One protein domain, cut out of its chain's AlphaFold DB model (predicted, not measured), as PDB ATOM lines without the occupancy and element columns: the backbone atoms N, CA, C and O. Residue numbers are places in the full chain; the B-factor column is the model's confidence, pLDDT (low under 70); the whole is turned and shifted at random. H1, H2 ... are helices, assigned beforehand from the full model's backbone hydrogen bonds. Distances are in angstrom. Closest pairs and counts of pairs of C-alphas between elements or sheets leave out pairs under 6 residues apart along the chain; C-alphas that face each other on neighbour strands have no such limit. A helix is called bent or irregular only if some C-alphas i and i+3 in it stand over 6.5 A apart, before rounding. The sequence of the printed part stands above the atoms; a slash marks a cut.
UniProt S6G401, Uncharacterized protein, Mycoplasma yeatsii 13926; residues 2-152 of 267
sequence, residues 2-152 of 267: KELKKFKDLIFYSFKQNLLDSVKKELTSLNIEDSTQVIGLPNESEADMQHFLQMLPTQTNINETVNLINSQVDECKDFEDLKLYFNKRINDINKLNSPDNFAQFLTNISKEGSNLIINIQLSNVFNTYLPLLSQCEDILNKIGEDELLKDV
ATOM      1  N   LYS A   2      16.573  15.915 117.162       55.09
ATOM      2  CA  LYS A   2      15.579  15.014 117.762       55.09
ATOM      3  C   LYS A   2      14.460  15.884 118.349       55.09
ATOM      4  O   LYS A   2      14.762  16.849 119.047       55.09
ATOM      5  N   GLU A   3      13.207  15.599 118.021       69.06
ATOM      6  CA  GLU A   3      12.058  16.294 118.609       69.06
ATOM      7  C   GLU A   3      11.982  15.919 120.098       69.06
ATOM      8  O   GLU A   3      11.835  14.741 120.432       69.06
ATOM      9  N   LEU A   4      12.172  16.898 120.986       82.38
ATOM     10  CA  LEU A   4      12.105  16.693 122.433       82.38
ATOM     11  C   LEU A   4      10.634  16.655 122.844       82.38
ATOM     12  O   LEU A   4       9.935  17.651 122.693       82.38
ATOM     13  N   LYS A   5      10.162  15.505 123.332       86.50
ATOM     14  CA  LYS A   5       8.749  15.318 123.706       86.50
ATOM     15  C   LYS A   5       8.525  15.358 125.209       86.50
ATOM     16  O   LYS A   5       7.497  15.868 125.646       86.50
ATOM     17  N   LYS A   6       9.471  14.832 125.990       92.31
ATOM     18  CA  LYS A   6       9.394  14.806 127.453       92.31
ATOM     19  C   LYS A   6      10.308  15.850 128.077       92.31
ATOM     20  O   LYS A   6      11.377  16.155 127.544       92.31
ATOM     21  N   PHE A   7       9.918  16.345 129.246       93.44
ATOM     22  CA  PHE A   7      10.731  17.276 130.023       93.44
ATOM     23  C   PHE A   7      12.077  16.669 130.443       93.44
ATOM     24  O   PHE A   7      13.116  17.319 130.319       93.44
ATOM     25  N   LYS A   8      12.089  15.384 130.821       94.56
ATOM     26  CA  LYS A   8      13.321  14.635 131.117       94.56
ATOM     27  C   LYS A   8      14.326  14.652 129.971       94.56
ATOM     28  O   LYS A   8      15.515  14.843 130.223       94.56
ATOM     29  N   ASP A   9      13.862  14.521 128.727       93.00
ATOM     30  CA  ASP A   9      14.742  14.584 127.558       93.00
ATOM     31  C   ASP A   9      15.392  15.966 127.456       93.00
ATOM     32  O   ASP A   9      16.603  16.064 127.273       93.00
ATOM     33  N   LEU A  10      14.614  17.044 127.623       93.69
ATOM     34  CA  LEU A  10      15.156  18.403 127.616       93.69
ATOM     35  C   LEU A  10      16.240  18.580 128.683       93.69
ATOM     36  O   LEU A  10      17.335  19.042 128.366       93.69
ATOM     37  N   ILE A  11      15.939  18.226 129.932       95.19
ATOM     38  CA  ILE A  11      16.871  18.397 131.050       95.19
ATOM     39  C   ILE A  11      18.150  17.591 130.803       95.19
ATOM     40  O   ILE A  11      19.247  18.138 130.905       95.19
ATOM     41  N   PHE A  12      18.025  16.334 130.371       95.19
ATOM     42  CA  PHE A  12      19.165  15.470 130.077       95.19
ATOM     43  C   PHE A  12      20.035  15.980 128.921       95.19
ATOM     44  O   PHE A  12      21.258  16.070 129.049       95.19
ATOM     45  N   TYR A  13      19.428  16.365 127.796       93.81
ATOM     46  CA  TYR A  13      20.182  16.870 126.648       93.81
ATOM     47  C   TYR A  13      20.838  18.221 126.939       93.81
ATOM     48  O   TYR A  13      22.000  18.415 126.581       93.81
ATOM     49  N   SER A  14      20.138  19.130 127.624       95.25
ATOM     50  CA  SER A  14      20.707  20.411 128.056       95.25
ATOM     51  C   SER A  14      21.873  20.207 129.020       95.25
ATOM     52  O   SER A  14      22.897  20.873 128.870       95.25
ATOM     53  N   PHE A  15      21.769  19.246 129.944       96.62
ATOM     54  CA  PHE A  15      22.850  18.884 130.860       96.62
ATOM     55  C   PHE A  15      24.084  18.366 130.113       96.62
ATOM     56  O   PHE A  15      25.181  18.887 130.317       96.62
ATOM     57  N   LYS A  16      23.909  17.403 129.194       95.50
ATOM     58  CA  LYS A  16      25.007  16.876 128.363       95.50
ATOM     59  C   LYS A  16      25.687  17.981 127.563       95.50
ATOM     60  O   LYS A  16      26.904  18.099 127.605       95.50
ATOM     61  N   GLN A  17      24.915  18.816 126.873       94.75
ATOM     62  CA  GLN A  17      25.477  19.917 126.086       94.75
ATOM     63  C   GLN A  17      26.246  20.910 126.964       94.75
ATOM     64  O   GLN A  17      27.354  21.301 126.615       94.75
ATOM     65  N   ASN A  18      25.702  21.268 128.129       96.38
ATOM     66  CA  ASN A  18      26.373  22.168 129.064       96.38
ATOM     67  C   ASN A  18      27.704  21.600 129.580       96.38
ATOM     68  O   ASN A  18      28.714  22.308 129.598       96.38
ATOM     69  N   LEU A  19      27.715  20.311 129.939       96.19
ATOM     70  CA  LEU A  19      28.921  19.589 130.337       96.19
ATOM     71  C   LEU A  19      29.986  19.647 129.243       96.19
ATOM     72  O   LEU A  19      31.121  20.013 129.530       96.19
ATOM     73  N   LEU A  20      29.635  19.287 128.007       95.94
ATOM     74  CA  LEU A  20      30.596  19.222 126.905       95.94
ATOM     75  C   LEU A  20      31.149  20.607 126.546       95.94
ATOM     76  O   LEU A  20      32.359  20.753 126.354       95.94
ATOM     77  N   ASP A  21      30.299  21.636 126.552       94.94
ATOM     78  CA  ASP A  21      30.726  23.029 126.384       94.94
ATOM     79  C   ASP A  21      31.706  23.448 127.489       94.94
ATOM     80  O   ASP A  21      32.718  24.097 127.218       94.94
ATOM     81  N   SER A  22      31.438  23.035 128.731       93.81
ATOM     82  CA  SER A  22      32.302  23.334 129.877       93.81
ATOM     83  C   SER A  22      33.633  22.595 129.791       93.81
ATOM     84  O   SER A  22      34.672  23.228 129.922       93.81
ATOM     85  N   VAL A  23      33.633  21.296 129.479       94.00
ATOM     86  CA  VAL A  23      34.862  20.517 129.247       94.00
ATOM     87  C   VAL A  23      35.713  21.181 128.169       94.00
ATOM     88  O   VAL A  23      36.900  21.418 128.379       94.00
ATOM     89  N   LYS A  24      35.110  21.539 127.030       93.62
ATOM     90  CA  LYS A  24      35.826  22.206 125.943       93.62
ATOM     91  C   LYS A  24      36.417  23.537 126.394       93.62
ATOM     92  O   LYS A  24      37.589  23.791 126.130       93.62
ATOM     93  N   LYS A  25      35.627  24.377 127.066       90.25
ATOM     94  CA  LYS A  25      36.062  25.698 127.529       90.25
ATOM     95  C   LYS A  25      37.221  25.593 128.520       90.25
ATOM     96  O   LYS A  25      38.236  26.252 128.325       90.25
ATOM     97  N   GLU A  26      37.081  24.742 129.531       88.44
ATOM     98  CA  GLU A  26      38.051  24.575 130.617       88.44
ATOM     99  C   GLU A  26      39.360  23.933 130.142       88.44
ATOM    100  O   GLU A  26      40.432  24.298 130.614       88.44
ATOM    101  N   LEU A  27      39.302  23.002 129.185       88.56
ATOM    102  CA  LEU A  27      40.520  22.451 128.593       88.56
ATOM    103  C   LEU A  27      41.183  23.431 127.620       88.56
ATOM    104  O   LEU A  27      42.405  23.496 127.575       88.56
ATOM    105  N   THR A  28      40.409  24.220 126.869       87.62
ATOM    106  CA  THR A  28      40.975  25.217 125.942       87.62
ATOM    107  C   THR A  28      41.698  26.336 126.693       87.62
ATOM    108  O   THR A  28      42.731  26.794 126.219       87.62
ATOM    109  N   SER A  29      41.245  26.706 127.898       80.56
ATOM    110  CA  SER A  29      41.963  27.668 128.751       80.56
ATOM    111  C   SER A  29      43.319  27.173 129.271       80.56
ATOM    112  O   SER A  29      44.043  27.951 129.881       80.56
ATOM    113  N   LEU A  30      43.675  25.900 129.053       77.25
ATOM    114  CA  LEU A  30      45.001  25.366 129.381       77.25
ATOM    115  C   LEU A  30      46.030  25.582 128.258       77.25
ATOM    116  O   LEU A  30      47.208  25.307 128.471       77.25
ATOM    117  N   ASN A  31      45.604  26.004 127.060       68.69
ATOM    118  CA  ASN A  31      46.503  26.142 125.916       68.69
ATOM    119  C   ASN A  31      47.459  27.341 126.087       68.69
ATOM    120  O   ASN A  31      47.099  28.407 126.586       68.69
ATOM    121  N   ILE A  32      48.695  27.150 125.626       54.28
ATOM    122  CA  ILE A  32      49.864  27.986 125.897       54.28
ATOM    123  C   ILE A  32      49.735  29.408 125.333       54.28
ATOM    124  O   ILE A  32      50.249  30.347 125.941       54.28
ATOM    125  N   GLU A  33      49.048  29.601 124.204       50.56
ATOM    126  CA  GLU A  33      48.990  30.909 123.531       50.56
ATOM    127  C   GLU A  33      48.373  32.015 124.411       50.56
ATOM    128  O   GLU A  33      48.864  33.143 124.380       50.56
ATOM    129  N   ASP A  34      47.429  31.679 125.300       45.66
ATOM    130  CA  ASP A  34      46.868  32.611 126.295       45.66
ATOM    131  C   ASP A  34      47.755  32.754 127.553       45.66
ATOM    132  O   ASP A  34      47.762  33.790 128.219       45.66
ATOM    133  N   SER A  35      48.551  31.730 127.881       42.69
ATOM    134  CA  SER A  35      49.386  31.682 129.096       42.69
ATOM    135  C   SER A  35      50.675  32.514 129.018       42.69
ATOM    136  O   SER A  35      51.245  32.871 130.050       42.69
ATOM    137  N   THR A  36      51.117  32.892 127.810       42.28
ATOM    138  CA  THR A  36      52.296  33.761 127.613       42.28
ATOM    139  C   THR A  36      52.124  35.169 128.198       42.28
ATOM    140  O   THR A  36      53.116  35.862 128.414       42.28
ATOM    141  N   GLN A  37      50.894  35.582 128.531       41.75
ATOM    142  CA  GLN A  37      50.618  36.843 129.233       41.75
ATOM    143  C   GLN A  37      50.777  36.758 130.764       41.75
ATOM    144  O   GLN A  37      50.750  37.792 131.429       41.75
ATOM    145  N   VAL A  38      50.952  35.561 131.338       42.16
ATOM    146  CA  VAL A  38      50.983  35.342 132.802       42.16
ATOM    147  C   VAL A  38      52.409  35.197 133.353       42.16
ATOM    148  O   VAL A  38      52.619  35.246 134.566       42.16
ATOM    149  N   ILE A  39      53.428  35.082 132.501       44.25
ATOM    150  CA  ILE A  39      54.785  34.784 132.966       44.25
ATOM    151  C   ILE A  39      55.569  36.070 133.236       44.25
ATOM    152  O   ILE A  39      56.375  36.541 132.439       44.25
ATOM    153  N   GLY A  40      55.303  36.631 134.409       44.41
ATOM    154  CA  GLY A  40      56.129  37.632 135.075       44.41
ATOM    155  C   GLY A  40      56.591  37.119 136.435       44.41
ATOM    156  O   GLY A  40      56.431  37.829 137.421       44.41
ATOM    157  N   LEU A  41      57.091  35.880 136.516       44.56
ATOM    158  CA  LEU A  41      57.723  35.371 137.733       44.56
ATOM    159  C   LEU A  41      59.142  35.955 137.815       44.56
ATOM    160  O   LEU A  41      59.997  35.598 137.001       44.56
ATOM    161  N   PRO A  42      59.426  36.876 138.751       42.66
ATOM    162  CA  PRO A  42      60.780  37.350 138.943       42.66
ATOM    163  C   PRO A  42      61.587  36.211 139.580       42.66
ATOM    164  O   PRO A  42      61.253  35.770 140.678       42.66
ATOM    165  N   ASN A  43      62.672  35.795 138.916       48.69
ATOM    166  CA  ASN A  43      63.746  34.915 139.416       48.69
ATOM    167  C   ASN A  43      63.703  33.404 139.102       48.69
ATOM    168  O   ASN A  43      64.457  32.668 139.736       48.69
ATOM    169  N   GLU A  44      62.946  32.919 138.113       52.06
ATOM    170  CA  GLU A  44      63.166  31.549 137.602       52.06
ATOM    171  C   GLU A  44      64.157  31.526 136.430       52.06
ATOM    172  O   GLU A  44      64.230  32.470 135.638       52.06
ATOM    173  N   SER A  45      64.964  30.462 136.333       57.19
ATOM    174  CA  SER A  45      65.880  30.307 135.204       57.19
ATOM    175  C   SER A  45      65.070  30.079 133.925       57.19
ATOM    176  O   SER A  45      64.092  29.330 133.916       57.19
ATOM    177  N   GLU A  46      65.480  30.701 132.819       58.28
ATOM    178  CA  GLU A  46      64.817  30.551 131.516       58.28
ATOM    179  C   GLU A  46      64.674  29.069 131.106       58.28
ATOM    180  O   GLU A  46      63.713  28.695 130.441       58.28
ATOM    181  N   ALA A  47      65.582  28.201 131.569       58.62
ATOM    182  CA  ALA A  47      65.552  26.763 131.322       58.62
ATOM    183  C   ALA A  47      64.426  26.026 132.073       58.62
ATOM    184  O   ALA A  47      63.767  25.169 131.480       58.62
ATOM    185  N   ASP A  48      64.172  26.363 133.341       57.59
ATOM    186  CA  ASP A  48      63.104  25.738 134.141       57.59
ATOM    187  C   ASP A  48      61.721  26.131 133.604       57.59
ATOM    188  O   ASP A  48      60.824  25.295 133.461       57.59
ATOM    189  N   MET A  49      61.596  27.389 133.184       61.47
ATOM    190  CA  MET A  49      60.401  27.934 132.548       61.47
ATOM    191  C   MET A  49      60.113  27.262 131.195       61.47
ATOM    192  O   MET A  49      58.975  26.890 130.914       61.47
ATOM    193  N   GLN A  50      61.142  27.028 130.370       63.41
ATOM    194  CA  GLN A  50      61.007  26.288 129.108       63.41
ATOM    195  C   GLN A  50      60.593  24.826 129.328       63.41
ATOM    196  O   GLN A  50      59.782  24.295 128.570       63.41
ATOM    197  N   HIS A  51      61.101  24.178 130.376       65.00
ATOM    198  CA  HIS A  51      60.716  22.811 130.721       65.00
ATOM    199  C   HIS A  51      59.260  22.729 131.217       65.00
ATOM    200  O   HIS A  51      58.531  21.826 130.813       65.00
ATOM    201  N   PHE A  52      58.798  23.694 132.020       65.06
ATOM    202  CA  PHE A  52      57.393  23.784 132.438       65.06
ATOM    203  C   PHE A  52      56.446  24.021 131.252       65.06
ATOM    204  O   PHE A  52      55.430  23.338 131.127       65.06
ATOM    205  N   LEU A  53      56.800  24.927 130.336       68.12
ATOM    206  CA  LEU A  53      56.015  25.185 129.124       68.12
ATOM    207  C   LEU A  53      55.860  23.933 128.249       68.12
ATOM    208  O   LEU A  53      54.798  23.721 127.670       68.12
ATOM    209  N   GLN A  54      56.877  23.069 128.194       68.62
ATOM    210  CA  GLN A  54      56.805  21.788 127.480       68.62
ATOM    211  C   GLN A  54      55.872  20.764 128.146       68.62
ATOM    212  O   GLN A  54      55.454  19.813 127.488       68.62
ATOM    213  N   MET A  55      55.525  20.944 129.425       71.19
ATOM    214  CA  MET A  55      54.543  20.103 130.116       71.19
ATOM    215  C   MET A  55      53.103  20.556 129.886       71.19
ATOM    216  O   MET A  55      52.181  19.784 130.151       71.19
ATOM    217  N   LEU A  56      52.874  21.780 129.408       75.25
ATOM    218  CA  LEU A  56      51.521  22.283 129.202       75.25
ATOM    219  C   LEU A  56      50.820  21.542 128.047       75.25
ATOM    220  O   LEU A  56      51.462  21.185 127.057       75.25
ATOM    221  N   PRO A  57      49.506  21.286 128.152       80.75
ATOM    222  CA  PRO A  57      48.751  20.627 127.093       80.75
ATOM    223  C   PRO A  57      48.820  21.361 125.754       80.75
ATOM    224  O   PRO A  57      48.530  22.553 125.670       80.75
ATOM    225  N   THR A  58      49.111  20.627 124.677       83.31
ATOM    226  CA  THR A  58      48.986  21.176 123.319       83.31
ATOM    227  C   THR A  58      47.521  21.211 122.875       83.31
ATOM    228  O   THR A  58      46.697  20.411 123.332       83.31
ATOM    229  N   GLN A  59      47.193  22.069 121.902       85.31
ATOM    230  CA  GLN A  59      45.854  22.097 121.300       85.31
ATOM    231  C   GLN A  59      45.434  20.731 120.725       85.31
ATOM    232  O   GLN A  59      44.257  20.377 120.779       85.31
ATOM    233  N   THR A  60      46.382  19.943 120.208       86.44
ATOM    234  CA  THR A  60      46.116  18.578 119.732       86.44
ATOM    235  C   THR A  60      45.662  17.679 120.879       86.44
ATOM    236  O   THR A  60      44.604  17.062 120.769       86.44
ATOM    237  N   ASN A  61      46.383  17.675 122.009       84.12
ATOM    238  CA  ASN A  61      46.004  16.875 123.182       84.12
ATOM    239  C   ASN A  61      44.635  17.291 123.737       84.12
ATOM    240  O   ASN A  61      43.821  16.439 124.106       84.12
ATOM    241  N   ILE A  62      44.364  18.599 123.763       88.38
ATOM    242  CA  ILE A  62      43.070  19.151 124.176       88.38
ATOM    243  C   ILE A  62      41.959  18.643 123.249       88.38
ATOM    244  O   ILE A  62      40.963  18.106 123.730       88.38
ATOM    245  N   ASN A  63      42.130  18.751 121.930       90.62
ATOM    246  CA  ASN A  63      41.120  18.336 120.954       90.62
ATOM    247  C   ASN A  63      40.840  16.828 121.007       90.62
ATOM    248  O   ASN A  63      39.680  16.420 120.994       90.62
ATOM    249  N   GLU A  64      41.884  16.001 121.085       90.94
ATOM    250  CA  GLU A  64      41.755  14.546 121.227       90.94
ATOM    251  C   GLU A  64      40.982  14.183 122.495       90.94
ATOM    252  O   GLU A  64      40.046  13.380 122.446       90.94
ATOM    253  N   THR A  65      41.312  14.835 123.613       91.50
ATOM    254  CA  THR A  65      40.614  14.630 124.883       91.50
ATOM    255  C   THR A  65      39.153  15.049 124.782       91.50
ATOM    256  O   THR A  65      38.275  14.266 125.130       91.50
ATOM    257  N   VAL A  66      38.860  16.253 124.280       93.38
ATOM    258  CA  VAL A  66      37.482  16.741 124.115       93.38
ATOM    259  C   VAL A  66      36.665  15.773 123.256       93.38
ATOM    260  O   VAL A  66      35.552  15.419 123.634       93.38
ATOM    261  N   ASN A  67      37.224  15.281 122.148       93.81
ATOM    262  CA  ASN A  67      36.546  14.320 121.276       93.81
ATOM    263  C   ASN A  67      36.272  12.982 121.974       93.81
ATOM    264  O   ASN A  67      35.184  12.426 121.821       93.81
ATOM    265  N   LEU A  68      37.222  12.485 122.770       93.94
ATOM    266  CA  LEU A  68      37.032  11.278 123.570       93.94
ATOM    267  C   LEU A  68      35.902  11.454 124.591       93.94
ATOM    268  O   LEU A  68      35.022  10.599 124.681       93.94
ATOM    269  N   ILE A  69      35.901  12.565 125.336       94.38
ATOM    270  CA  ILE A  69      34.853  12.857 126.322       94.38
ATOM    271  C   ILE A  69      33.494  12.999 125.639       94.38
ATOM    272  O   ILE A  69      32.527  12.419 126.124       94.38
ATOM    273  N   ASN A  70      33.422  13.707 124.507       94.06
ATOM    274  CA  ASN A  70      32.196  13.836 123.719       94.06
ATOM    275  C   ASN A  70      31.638  12.456 123.351       94.06
ATOM    276  O   ASN A  70      30.485  12.172 123.654       94.06
ATOM    277  N   SER A  71      32.474  11.575 122.787       94.94
ATOM    278  CA  SER A  71      32.075  10.209 122.420       94.94
ATOM    279  C   SER A  71      31.539   9.416 123.615       94.94
ATOM    280  O   SER A  71      30.483   8.799 123.524       94.94
ATOM    281  N   GLN A  72      32.243   9.445 124.750       95.00
ATOM    282  CA  GLN A  72      31.862   8.687 125.950       95.00
ATOM    283  C   GLN A  72      30.582   9.227 126.600       95.00
ATOM    284  O   GLN A  72      29.728   8.468 127.054       95.00
ATOM    285  N   VAL A  73      30.421  10.549 126.631       94.81
ATOM    286  CA  VAL A  73      29.204  11.199 127.130       94.81
ATOM    287  C   VAL A  73      28.031  10.929 126.193       94.81
ATOM    288  O   VAL A  73      26.912  10.728 126.668       94.81
ATOM    289  N   ASP A  74      28.252  10.878 124.879       92.94
ATOM    290  CA  ASP A  74      27.215  10.570 123.894       92.94
ATOM    291  C   ASP A  74      26.638   9.160 124.056       92.94
ATOM    292  O   ASP A  74      25.428   8.991 123.881       92.94
ATOM    293  N   GLU A  75      27.451   8.198 124.496       94.50
ATOM    294  CA  GLU A  75      27.024   6.832 124.829       94.50
ATOM    295  C   GLU A  75      26.112   6.753 126.064       94.50
ATOM    296  O   GLU A  75      25.321   5.812 126.171       94.50
ATOM    297  N   CYS A  76      26.171   7.738 126.967       95.88
ATOM    298  CA  CYS A  76      25.326   7.786 128.162       95.88
ATOM    299  C   CYS A  76      23.867   8.083 127.780       95.88
ATOM    300  O   CYS A  76      23.580   9.084 127.100       95.88
ATOM    301  N   LYS A  77      22.942   7.229 128.235       92.00
ATOM    302  CA  LYS A  77      21.524   7.268 127.843       92.00
ATOM    303  C   LYS A  77      20.643   7.999 128.843       92.00
ATOM    304  O   LYS A  77      19.602   8.517 128.443       92.00
ATOM    305  N   ASP A  78      21.059   8.050 130.101       92.25
ATOM    306  CA  ASP A  78      20.334   8.702 131.184       92.25
ATOM    307  C   ASP A  78      21.279   9.266 132.263       92.25
ATOM    308  O   ASP A  78      22.508   9.271 132.125       92.25
ATOM    309  N   PHE A  79      20.682   9.828 133.317       93.06
ATOM    310  CA  PHE A  79      21.404  10.437 134.433       93.06
ATOM    311  C   PHE A  79      22.219   9.431 135.251       93.06
ATOM    312  O   PHE A  79      23.295   9.793 135.729       93.06
ATOM    313  N   GLU A  80      21.776   8.176 135.355       93.75
ATOM    314  CA  GLU A  80      22.510   7.142 136.087       93.75
ATOM    315  C   GLU A  80      23.778   6.743 135.320       93.75
ATOM    316  O   GLU A  80      24.862   6.703 135.903       93.75
ATOM    317  N   ASP A  81      23.685   6.575 133.996       95.50
ATOM    318  CA  ASP A  81      24.852   6.354 133.133       95.50
ATOM    319  C   ASP A  81      25.890   7.481 133.288       95.50
ATOM    320  O   ASP A  81      27.085   7.218 133.469       95.50
ATOM    321  N   LEU A  82      25.447   8.747 133.266       95.19
ATOM    322  CA  LEU A  82      26.335   9.903 133.453       95.19
ATOM    323  C   LEU A  82      26.992   9.907 134.835       95.19
ATOM    324  O   LEU A  82      28.183  10.199 134.956       95.19
ATOM    325  N   LYS A  83      26.236   9.570 135.879       94.75
ATOM    326  CA  LYS A  83      26.734   9.505 137.253       94.75
ATOM    327  C   LYS A  83      27.789   8.414 137.413       94.75
ATOM    328  O   LYS A  83      28.840   8.659 138.009       94.75
ATOM    329  N   LEU A  84      27.555   7.229 136.846       95.00
ATOM    330  CA  LEU A  84      28.534   6.140 136.807       95.00
ATOM    331  C   LEU A  84      29.795   6.554 136.044       95.00
ATOM    332  O   LEU A  84      30.910   6.322 136.519       95.00
ATOM    333  N   TYR A  85      29.626   7.213 134.897       94.44
ATOM    334  CA  TYR A  85      30.731   7.740 134.107       94.44
ATOM    335  C   TYR A  85      31.568   8.761 134.895       94.44
ATOM    336  O   TYR A  85      32.787   8.595 134.993       94.44
ATOM    337  N   PHE A  86      30.946   9.765 135.524       93.88
ATOM    338  CA  PHE A  86      31.652  10.765 136.335       93.88
ATOM    339  C   PHE A  86      32.417  10.123 137.484       93.88
ATOM    340  O   PHE A  86      33.614  10.364 137.626       93.88
ATOM    341  N   ASN A  87      31.764   9.256 138.260       92.56
ATOM    342  CA  ASN A  87      32.401   8.576 139.386       92.56
ATOM    343  C   ASN A  87      33.587   7.722 138.941       92.56
ATOM    344  O   ASN A  87      34.633   7.737 139.588       92.56
ATOM    345  N   LYS A  88      33.463   7.004 137.818       91.25
ATOM    346  CA  LYS A  88      34.579   6.251 137.241       91.25
ATOM    347  C   LYS A  88      35.742   7.180 136.897       91.25
ATOM    348  O   LYS A  88      36.858   6.923 137.337       91.25
ATOM    349  N   ARG A  89      35.489   8.273 136.168       88.12
ATOM    350  CA  ARG A  89      36.541   9.220 135.759       88.12
ATOM    351  C   ARG A  89      37.213   9.873 136.963       88.12
ATOM    352  O   ARG A  89      38.437   9.883 137.019       88.12
ATOM    353  N   ILE A  90      36.443  10.344 137.944       88.31
ATOM    354  CA  ILE A  90      36.967  10.930 139.187       88.31
ATOM    355  C   ILE A  90      37.848   9.913 139.928       88.31
ATOM    356  O   ILE A  90      38.970  10.234 140.313       88.31
ATOM    357  N   ASN A  91      37.386   8.669 140.079       86.62
ATOM    358  CA  ASN A  91      38.152   7.616 140.747       86.62
ATOM    359  C   ASN A  91      39.441   7.253 140.003       86.62
ATOM    360  O   ASN A  91      40.476   7.062 140.639       86.62
ATOM    361  N   ASP A  92      39.389   7.156 138.675       82.94
ATOM    362  CA  ASP A  92      40.565   6.882 137.848       82.94
ATOM    363  C   ASP A  92      41.608   8.001 138.006       82.94
ATOM    364  O   ASP A  92      42.790   7.719 138.197       82.94
ATOM    365  N   ILE A  93      41.170   9.264 138.037       80.00
ATOM    366  CA  ILE A  93      42.048  10.424 138.244       80.00
ATOM    367  C   ILE A  93      42.627  10.438 139.667       80.00
ATOM    368  O   ILE A  93      43.827  10.638 139.845       80.00
ATOM    369  N   ASN A  94      41.816  10.156 140.688       79.31
ATOM    370  CA  ASN A  94      42.283  10.111 142.077       79.31
ATOM    371  C   ASN A  94      43.338   9.017 142.302       79.31
ATOM    372  O   ASN A  94      44.290   9.229 143.050       79.31
ATOM    373  N   LYS A  95      43.219   7.865 141.629       77.94
ATOM    374  CA  LYS A  95      44.243   6.804 141.670       77.94
ATOM    375  C   LYS A  95      45.566   7.248 141.043       77.94
ATOM    376  O   LYS A  95      46.624   6.913 141.572       77.94
ATOM    377  N   LEU A  96      45.505   7.997 139.940       69.38
ATOM    378  CA  LEU A  96      46.688   8.562 139.280       69.38
ATOM    379  C   LEU A  96      47.382   9.623 140.151       69.38
ATOM    380  O   LEU A  96      48.606   9.720 140.124       69.38
ATOM    381  N   ASN A  97      46.612  10.355 140.960       63.06
ATOM    382  CA  ASN A  97      47.091  11.455 141.804       63.06
ATOM    383  C   ASN A  97      47.417  11.047 143.255       63.06
ATOM    384  O   ASN A  97      47.710  11.916 144.077       63.06
ATOM    385  N   SER A  98      47.340   9.757 143.607       63.75
ATOM    386  CA  SER A  98      47.557   9.308 144.989       63.75
ATOM    387  C   SER A  98      49.006   9.546 145.459       63.75
ATOM    388  O   SER A  98      49.941   9.179 144.735       63.75
ATOM    389  N   PRO A  99      49.223  10.056 146.691       56.19
ATOM    390  CA  PRO A  99      50.547  10.174 147.311       56.19
ATOM    391  C   PRO A  99      51.300   8.841 147.421       56.19
ATOM    392  O   PRO A  99      52.528   8.821 147.411       56.19
ATOM    393  N   ASP A 100      50.594   7.710 147.461       58.22
ATOM    394  CA  ASP A 100      51.232   6.385 147.498       58.22
ATOM    395  C   ASP A 100      51.997   6.072 146.198       58.22
ATOM    396  O   ASP A 100      52.905   5.243 146.182       58.22
ATOM    397  N   ASN A 101      51.682   6.795 145.118       53.50
ATOM    398  CA  ASN A 101      52.379   6.758 143.839       53.50
ATOM    399  C   ASN A 101      53.276   7.991 143.628       53.50
ATOM    400  O   ASN A 101      53.680   8.241 142.499       53.50
ATOM    401  N   PHE A 102      53.622   8.767 144.665       49.31
ATOM    402  CA  PHE A 102      54.267  10.086 144.523       49.31
ATOM    403  C   PHE A 102      55.588  10.076 143.726       49.31
ATOM    404  O   PHE A 102      55.850  10.980 142.937       49.31
ATOM    405  N   ALA A 103      56.404   9.024 143.850       52.53
ATOM    406  CA  ALA A 103      57.620   8.870 143.039       52.53
ATOM    407  C   ALA A 103      57.304   8.634 141.548       52.53
ATOM    408  O   ALA A 103      57.998   9.138 140.663       52.53
ATOM    409  N   GLN A 104      56.225   7.903 141.262       54.56
ATOM    410  CA  GLN A 104      55.720   7.676 139.911       54.56
ATOM    411  C   GLN A 104      55.002   8.924 139.381       54.56
ATOM    412  O   GLN A 104      55.189   9.270 138.229       54.56
ATOM    413  N   PHE A 105      54.294   9.664 140.234       53.38
ATOM    414  CA  PHE A 105      53.684  10.964 139.956       53.38
ATOM    415  C   PHE A 105      54.729  12.009 139.545       53.38
ATOM    416  O   PHE A 105      54.574  12.621 138.496       53.38
ATOM    417  N   LEU A 106      55.840  12.152 140.278       54.59
ATOM    418  CA  LEU A 106      56.940  13.054 139.897       54.59
ATOM    419  C   LEU A 106      57.618  12.630 138.582       54.59
ATOM    420  O   LEU A 106      57.960  13.473 137.754       54.59
ATOM    421  N   THR A 107      57.760  11.320 138.353       53.56
ATOM    422  CA  THR A 107      58.314  10.768 137.100       53.56
ATOM    423  C   THR A 107      57.339  10.920 135.919       53.56
ATOM    424  O   THR A 107      57.764  11.108 134.781       53.56
ATOM    425  N   ASN A 108      56.032  10.864 136.183       51.78
ATOM    426  CA  ASN A 108      54.964  11.039 135.204       51.78
ATOM    427  C   ASN A 108      54.730  12.518 134.897       51.78
ATOM    428  O   ASN A 108      54.449  12.839 133.755       51.78
ATOM    429  N   ILE A 109      54.926  13.442 135.840       55.50
ATOM    430  CA  ILE A 109      54.935  14.885 135.548       55.50
ATOM    431  C   ILE A 109      56.008  15.204 134.502       55.50
ATOM    432  O   ILE A 109      55.734  15.914 133.539       55.50
ATOM    433  N   SER A 110      57.195  14.601 134.621       51.56
ATOM    434  CA  SER A 110      58.297  14.836 133.681       51.56
ATOM    435  C   SER A 110      58.116  14.187 132.295       51.56
ATOM    436  O   SER A 110      58.934  14.441 131.413       51.56
ATOM    437  N   LYS A 111      57.118  13.311 132.095       55.16
ATOM    438  CA  LYS A 111      56.905  12.551 130.839       55.16
ATOM    439  C   LYS A 111      55.503  12.701 130.238       55.16
ATOM    440  O   LYS A 111      55.337  12.566 129.033       55.16
ATOM    441  N   GLU A 112      54.511  12.967 131.075       64.31
ATOM    442  CA  GLU A 112      53.072  12.990 130.797       64.31
ATOM    443  C   GLU A 112      52.382  14.190 131.482       64.31
ATOM    444  O   GLU A 112      51.166  14.175 131.679       64.31
ATOM    445  N   GLY A 113      53.133  15.238 131.856       68.12
ATOM    446  CA  GLY A 113      52.623  16.408 132.585       68.12
ATOM    447  C   GLY A 113      51.361  17.020 131.967       68.12
ATOM    448  O   GLY A 113      50.420  17.355 132.685       68.12
ATOM    449  N   SER A 114      51.264  17.030 130.636       73.25
ATOM    450  CA  SER A 114      50.076  17.496 129.915       73.25
ATOM    451  C   SER A 114      48.826  16.675 130.236       73.25
ATOM    452  O   SER A 114      47.762  17.235 130.492       73.25
ATOM    453  N   ASN A 115      48.950  15.346 130.277       75.50
ATOM    454  CA  ASN A 115      47.837  14.455 130.605       75.50
ATOM    455  C   ASN A 115      47.409  14.631 132.062       75.50
ATOM    456  O   ASN A 115      46.218  14.575 132.360       75.50
ATOM    457  N   LEU A 116      48.361  14.870 132.967       76.38
ATOM    458  CA  LEU A 116      48.053  15.145 134.365       76.38
ATOM    459  C   LEU A 116      47.247  16.439 134.516       76.38
ATOM    460  O   LEU A 116      46.202  16.427 135.166       76.38
ATOM    461  N   ILE A 117      47.696  17.534 133.896       78.56
ATOM    462  CA  ILE A 117      47.015  18.836 133.948       78.56
ATOM    463  C   ILE A 117      45.592  18.714 133.381       78.56
ATOM    464  O   ILE A 117      44.631  19.141 134.022       78.56
ATOM    465  N   ILE A 118      45.442  18.052 132.226       84.56
ATOM    466  CA  ILE A 118      44.131  17.745 131.634       84.56
ATOM    467  C   ILE A 118      43.259  16.955 132.619       84.56
ATOM    468  O   ILE A 118      42.101  17.304 132.835       84.56
ATOM    469  N   ASN A 119      43.794  15.893 133.224       83.62
ATOM    470  CA  ASN A 119      43.043  15.033 134.138       83.62
ATOM    471  C   ASN A 119      42.606  15.776 135.405       83.62
ATOM    472  O   ASN A 119      41.470  15.610 135.839       83.62
ATOM    473  N   ILE A 120      43.455  16.629 135.981       82.06
ATOM    474  CA  ILE A 120      43.080  17.478 137.121       82.06
ATOM    475  C   ILE A 120      41.925  18.403 136.725       82.06
ATOM    476  O   ILE A 120      40.917  18.460 137.431       82.06
ATOM    477  N   GLN A 121      42.022  19.062 135.565       85.38
ATOM    478  CA  GLN A 121      40.966  19.955 135.096       85.38
ATOM    479  C   GLN A 121      39.653  19.206 134.848       85.38
ATOM    480  O   GLN A 121      38.591  19.660 135.271       85.38
ATOM    481  N   LEU A 122      39.713  18.020 134.239       89.31
ATOM    482  CA  LEU A 122      38.546  17.158 134.052       89.31
ATOM    483  C   LEU A 122      37.930  16.714 135.382       89.31
ATOM    484  O   LEU A 122      36.708  16.731 135.512       89.31
ATOM    485  N   SER A 123      38.748  16.347 136.372       87.06
ATOM    486  CA  SER A 123      38.262  15.989 137.711       87.06
ATOM    487  C   SER A 123      37.492  17.148 138.337       87.06
ATOM    488  O   SER A 123      36.391  16.952 138.843       87.06
ATOM    489  N   ASN A 124      38.016  18.372 138.234       84.75
ATOM    490  CA  ASN A 124      37.338  19.569 138.731       84.75
ATOM    491  C   ASN A 124      35.989  19.790 138.035       84.75
ATOM    492  O   ASN A 124      34.988  20.055 138.705       84.75
ATOM    493  N   VAL A 125      35.930  19.620 136.710       91.50
ATOM    494  CA  VAL A 125      34.674  19.715 135.954       91.50
ATOM    495  C   VAL A 125      33.680  18.651 136.427       91.50
ATOM    496  O   VAL A 125      32.572  18.999 136.827       91.50
ATOM    497  N   PHE A 126      34.059  17.371 136.459       93.44
ATOM    498  CA  PHE A 126      33.145  16.293 136.859       93.44
ATOM    499  C   PHE A 126      32.683  16.414 138.313       93.44
ATOM    500  O   PHE A 126      31.496  16.240 138.581       93.44
ATOM    501  N   ASN A 127      33.571  16.790 139.239       89.94
ATOM    502  CA  ASN A 127      33.204  17.052 140.633       89.94
ATOM    503  C   ASN A 127      32.224  18.227 140.764       89.94
ATOM    504  O   ASN A 127      31.369  18.208 141.644       89.94
ATOM    505  N   THR A 128      32.307  19.226 139.882       90.31
ATOM    506  CA  THR A 128      31.360  20.354 139.861       90.31
ATOM    507  C   THR A 128      30.009  19.953 139.260       90.31
ATOM    508  O   THR A 128      28.960  20.405 139.719       90.31
ATOM    509  N   TYR A 129      30.012  19.083 138.247       93.88
ATOM    510  CA  TYR A 129      28.797  18.605 137.584       93.88
ATOM    511  C   TYR A 129      28.049  17.518 138.354       93.88
ATOM    512  O   TYR A 129      26.839  17.394 138.179       93.88
ATOM    513  N   LEU A 130      28.717  16.745 139.210       93.19
ATOM    514  CA  LEU A 130      28.077  15.666 139.962       93.19
ATOM    515  C   LEU A 130      26.955  16.178 140.900       93.19
ATOM    516  O   LEU A 130      25.859  15.624 140.843       93.19
ATOM    517  N   PRO A 131      27.127  17.266 141.681       91.88
ATOM    518  CA  PRO A 131      26.021  17.874 142.425       91.88
ATOM    519  C   PRO A 131      24.933  18.478 141.527       91.88
ATOM    520  O   PRO A 131      23.753  18.381 141.856       91.88
ATOM    521  N   LEU A 132      25.309  19.089 140.394       93.06
ATOM    522  CA  LEU A 132      24.346  19.648 139.433       93.06
ATOM    523  C   LEU A 132      23.463  18.550 138.830       93.06
ATOM    524  O   LEU A 132      22.281  18.776 138.596       93.06
ATOM    525  N   LEU A 133      24.025  17.358 138.618       94.69
ATOM    526  CA  LEU A 133      23.297  16.188 138.145       94.69
ATOM    527  C   LEU A 133      22.164  15.839 139.113       94.69
ATOM    528  O   LEU A 133      21.011  15.759 138.698       94.69
ATOM    529  N   SER A 134      22.469  15.733 140.407       92.88
ATOM    530  CA  SER A 134      21.456  15.459 141.434       92.88
ATOM    531  C   SER A 134      20.415  16.572 141.557       92.88
ATOM    532  O   SER A 134      19.238  16.300 141.758       92.88
ATOM    533  N   GLN A 135      20.805  17.831 141.356       94.25
ATOM    534  CA  GLN A 135      19.851  18.942 141.319       94.25
ATOM    535  C   GLN A 135      18.905  18.864 140.109       94.25
ATOM    536  O   GLN A 135      17.735  19.224 140.224       94.25
ATOM    537  N   CYS A 136      19.373  18.372 138.958       95.19
ATOM    538  CA  CYS A 136      18.501  18.083 137.819       95.19
ATOM    539  C   CYS A 136      17.520  16.947 138.125       95.19
ATOM    540  O   CYS A 136      16.343  17.074 137.790       95.19
ATOM    541  N   GLU A 137      17.973  15.879 138.783       93.25
ATOM    542  CA  GLU A 137      17.099  14.794 139.250       93.25
ATOM    543  C   GLU A 137      16.026  15.328 140.217       93.25
ATOM    544  O   GLU A 137      14.848  15.007 140.071       93.25
ATOM    545  N   ASP A 138      16.383  16.232 141.133       93.38
ATOM    546  CA  ASP A 138      15.428  16.882 142.042       93.38
ATOM    547  C   ASP A 138      14.379  17.732 141.308       93.38
ATOM    548  O   ASP A 138      13.207  17.735 141.691       93.38
ATOM    549  N   ILE A 139      14.772  18.463 140.258       94.94
ATOM    550  CA  ILE A 139      13.829  19.219 139.417       94.94
ATOM    551  C   ILE A 139      12.868  18.256 138.717       94.94
ATOM    552  O   ILE A 139      11.658  18.483 138.723       94.94
ATOM    553  N   LEU A 140      13.393  17.168 138.149       94.38
ATOM    554  CA  LEU A 140      12.585  16.152 137.479       94.38
ATOM    555  C   LEU A 140      11.604  15.471 138.432       94.38
ATOM    556  O   LEU A 140      10.454  15.267 138.060       94.38
ATOM    557  N   ASN A 141      12.010  15.203 139.670       93.44
ATOM    558  CA  ASN A 141      11.135  14.648 140.700       93.44
ATOM    559  C   ASN A 141      10.001  15.602 141.102       93.44
ATOM    560  O   ASN A 141       8.912  15.151 141.445       93.44
ATOM    561  N   LYS A 142      10.245  16.919 141.080       94.75
ATOM    562  CA  LYS A 142       9.240  17.932 141.444       94.75
ATOM    563  C   LYS A 142       8.252  18.239 140.323       94.75
ATOM    564  O   LYS A 142       7.091  18.492 140.620       94.75
ATOM    565  N   ILE A 143       8.713  18.248 139.074       93.56
ATOM    566  CA  ILE A 143       7.866  18.515 137.901       93.56
ATOM    567  C   ILE A 143       7.162  17.238 137.426       93.56
ATOM    568  O   ILE A 143       5.981  17.271 137.106       93.56
ATOM    569  N   GLY A 144       7.873  16.113 137.409       89.62
ATOM    570  CA  GLY A 144       7.433  14.843 136.840       89.62
ATOM    571  C   GLY A 144       8.355  14.395 135.702       89.62
ATOM    572  O   GLY A 144       8.495  15.075 134.687       89.62
ATOM    573  N   GLU A 145       8.975  13.220 135.843       85.75
ATOM    574  CA  GLU A 145       9.886  12.663 134.827       85.75
ATOM    575  C   GLU A 145       9.199  12.362 133.486       85.75
ATOM    576  O   GLU A 145       9.815  12.470 132.422       85.75
ATOM    577  N   ASP A 146       7.925  11.977 133.543       88.50
ATOM    578  CA  ASP A 146       7.116  11.624 132.377       88.50
ATOM    579  C   ASP A 146       6.311  12.798 131.813       88.50
ATOM    580  O   ASP A 146       5.610  12.621 130.811       88.50
ATOM    581  N   GLU A 147       6.441  13.985 132.413       92.75
ATOM    582  CA  GLU A 147       5.710  15.176 131.999       92.75
ATOM    583  C   GLU A 147       6.064  15.546 130.554       92.75
ATOM    584  O   GLU A 147       7.234  15.548 130.132       92.75
ATOM    585  N   LEU A 148       5.031  15.838 129.764       92.12
ATOM    586  CA  LEU A 148       5.221  16.283 128.392       92.12
ATOM    587  C   LEU A 148       5.776  17.700 128.409       92.12
ATOM    588  O   LEU A 148       5.293  18.569 129.124       92.12
ATOM    589  N   LEU A 149       6.765  17.960 127.557       90.44
ATOM    590  CA  LEU A 149       7.475  19.238 127.552       90.44
ATOM    591  C   LEU A 149       6.542  20.445 127.351       90.44
ATOM    592  O   LEU A 149       6.774  21.501 127.925       90.44
ATOM    593  N   LYS A 150       5.487  20.274 126.547       89.12
ATOM    594  CA  LYS A 150       4.473  21.299 126.256       89.12
ATOM    595  C   LYS A 150       3.570  21.649 127.448       89.12
ATOM    596  O   LYS A 150       2.927  22.690 127.418       89.12
ATOM    597  N   ASP A 151       3.490  20.762 128.437       91.25
ATOM    598  CA  ASP A 151       2.595  20.888 129.588       91.25
ATOM    599  C   ASP A 151       3.355  21.443 130.816       91.25
ATOM    600  O   ASP A 151       2.746  21.859 131.800       91.25
ATOM    601  N   VAL A 152       4.690  21.542 130.735       92.88
ATOM    602  CA  VAL A 152       5.547  22.128 131.776       92.88
ATOM    603  C   VAL A 152       5.465  23.656 131.776       92.88
ATOM    604  O   VAL A 152       5.765  24.308 130.773       92.88
TER     605      VAL A 152
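Overview. This is residues 2 to 152 of the 267 residues of an uncharacterized protein of Mycoplasma yeatsii 13926 (UniProt S6G401). H1, H4 and arm H6b run side by side as a long bundle, H5 packing on H6b, with H2, H3 and arm H6a at one end. The printed part has 151 residues and six named helices: all helix. It is loose, radius of gyration of the C-alphas 19.2 A, spanning 64 by 35 by 25 A.

Arrangement. H1, residues 7 to 28, touches H4, residues 59 to 75. H6, residues 99 to 143, one helix by its hydrogen bonds, is bent between H6a and H6b, C-alphas 111 and 114 being 8.5 A apart. H6a is irregular: C-alphas 100 and 103 are 8.2 A apart. H6b touches H1, and H5, residues 79 to 96, closest C-alphas Ser 123 and Ile 90, 5.4 A. H6a has 6 of 9 O i to N i+4 pairs within hydrogen-bond range, H6b 24 of 26.

Along the chain. H1 begins at C-alpha 7, (10.731, 17.276, 130.023); H6b ends at C-alpha 143, (7.866, 18.515, 137.901).

Size, cuts and confidence. The printed part has no cut; 44 residues are under pLDDT 70.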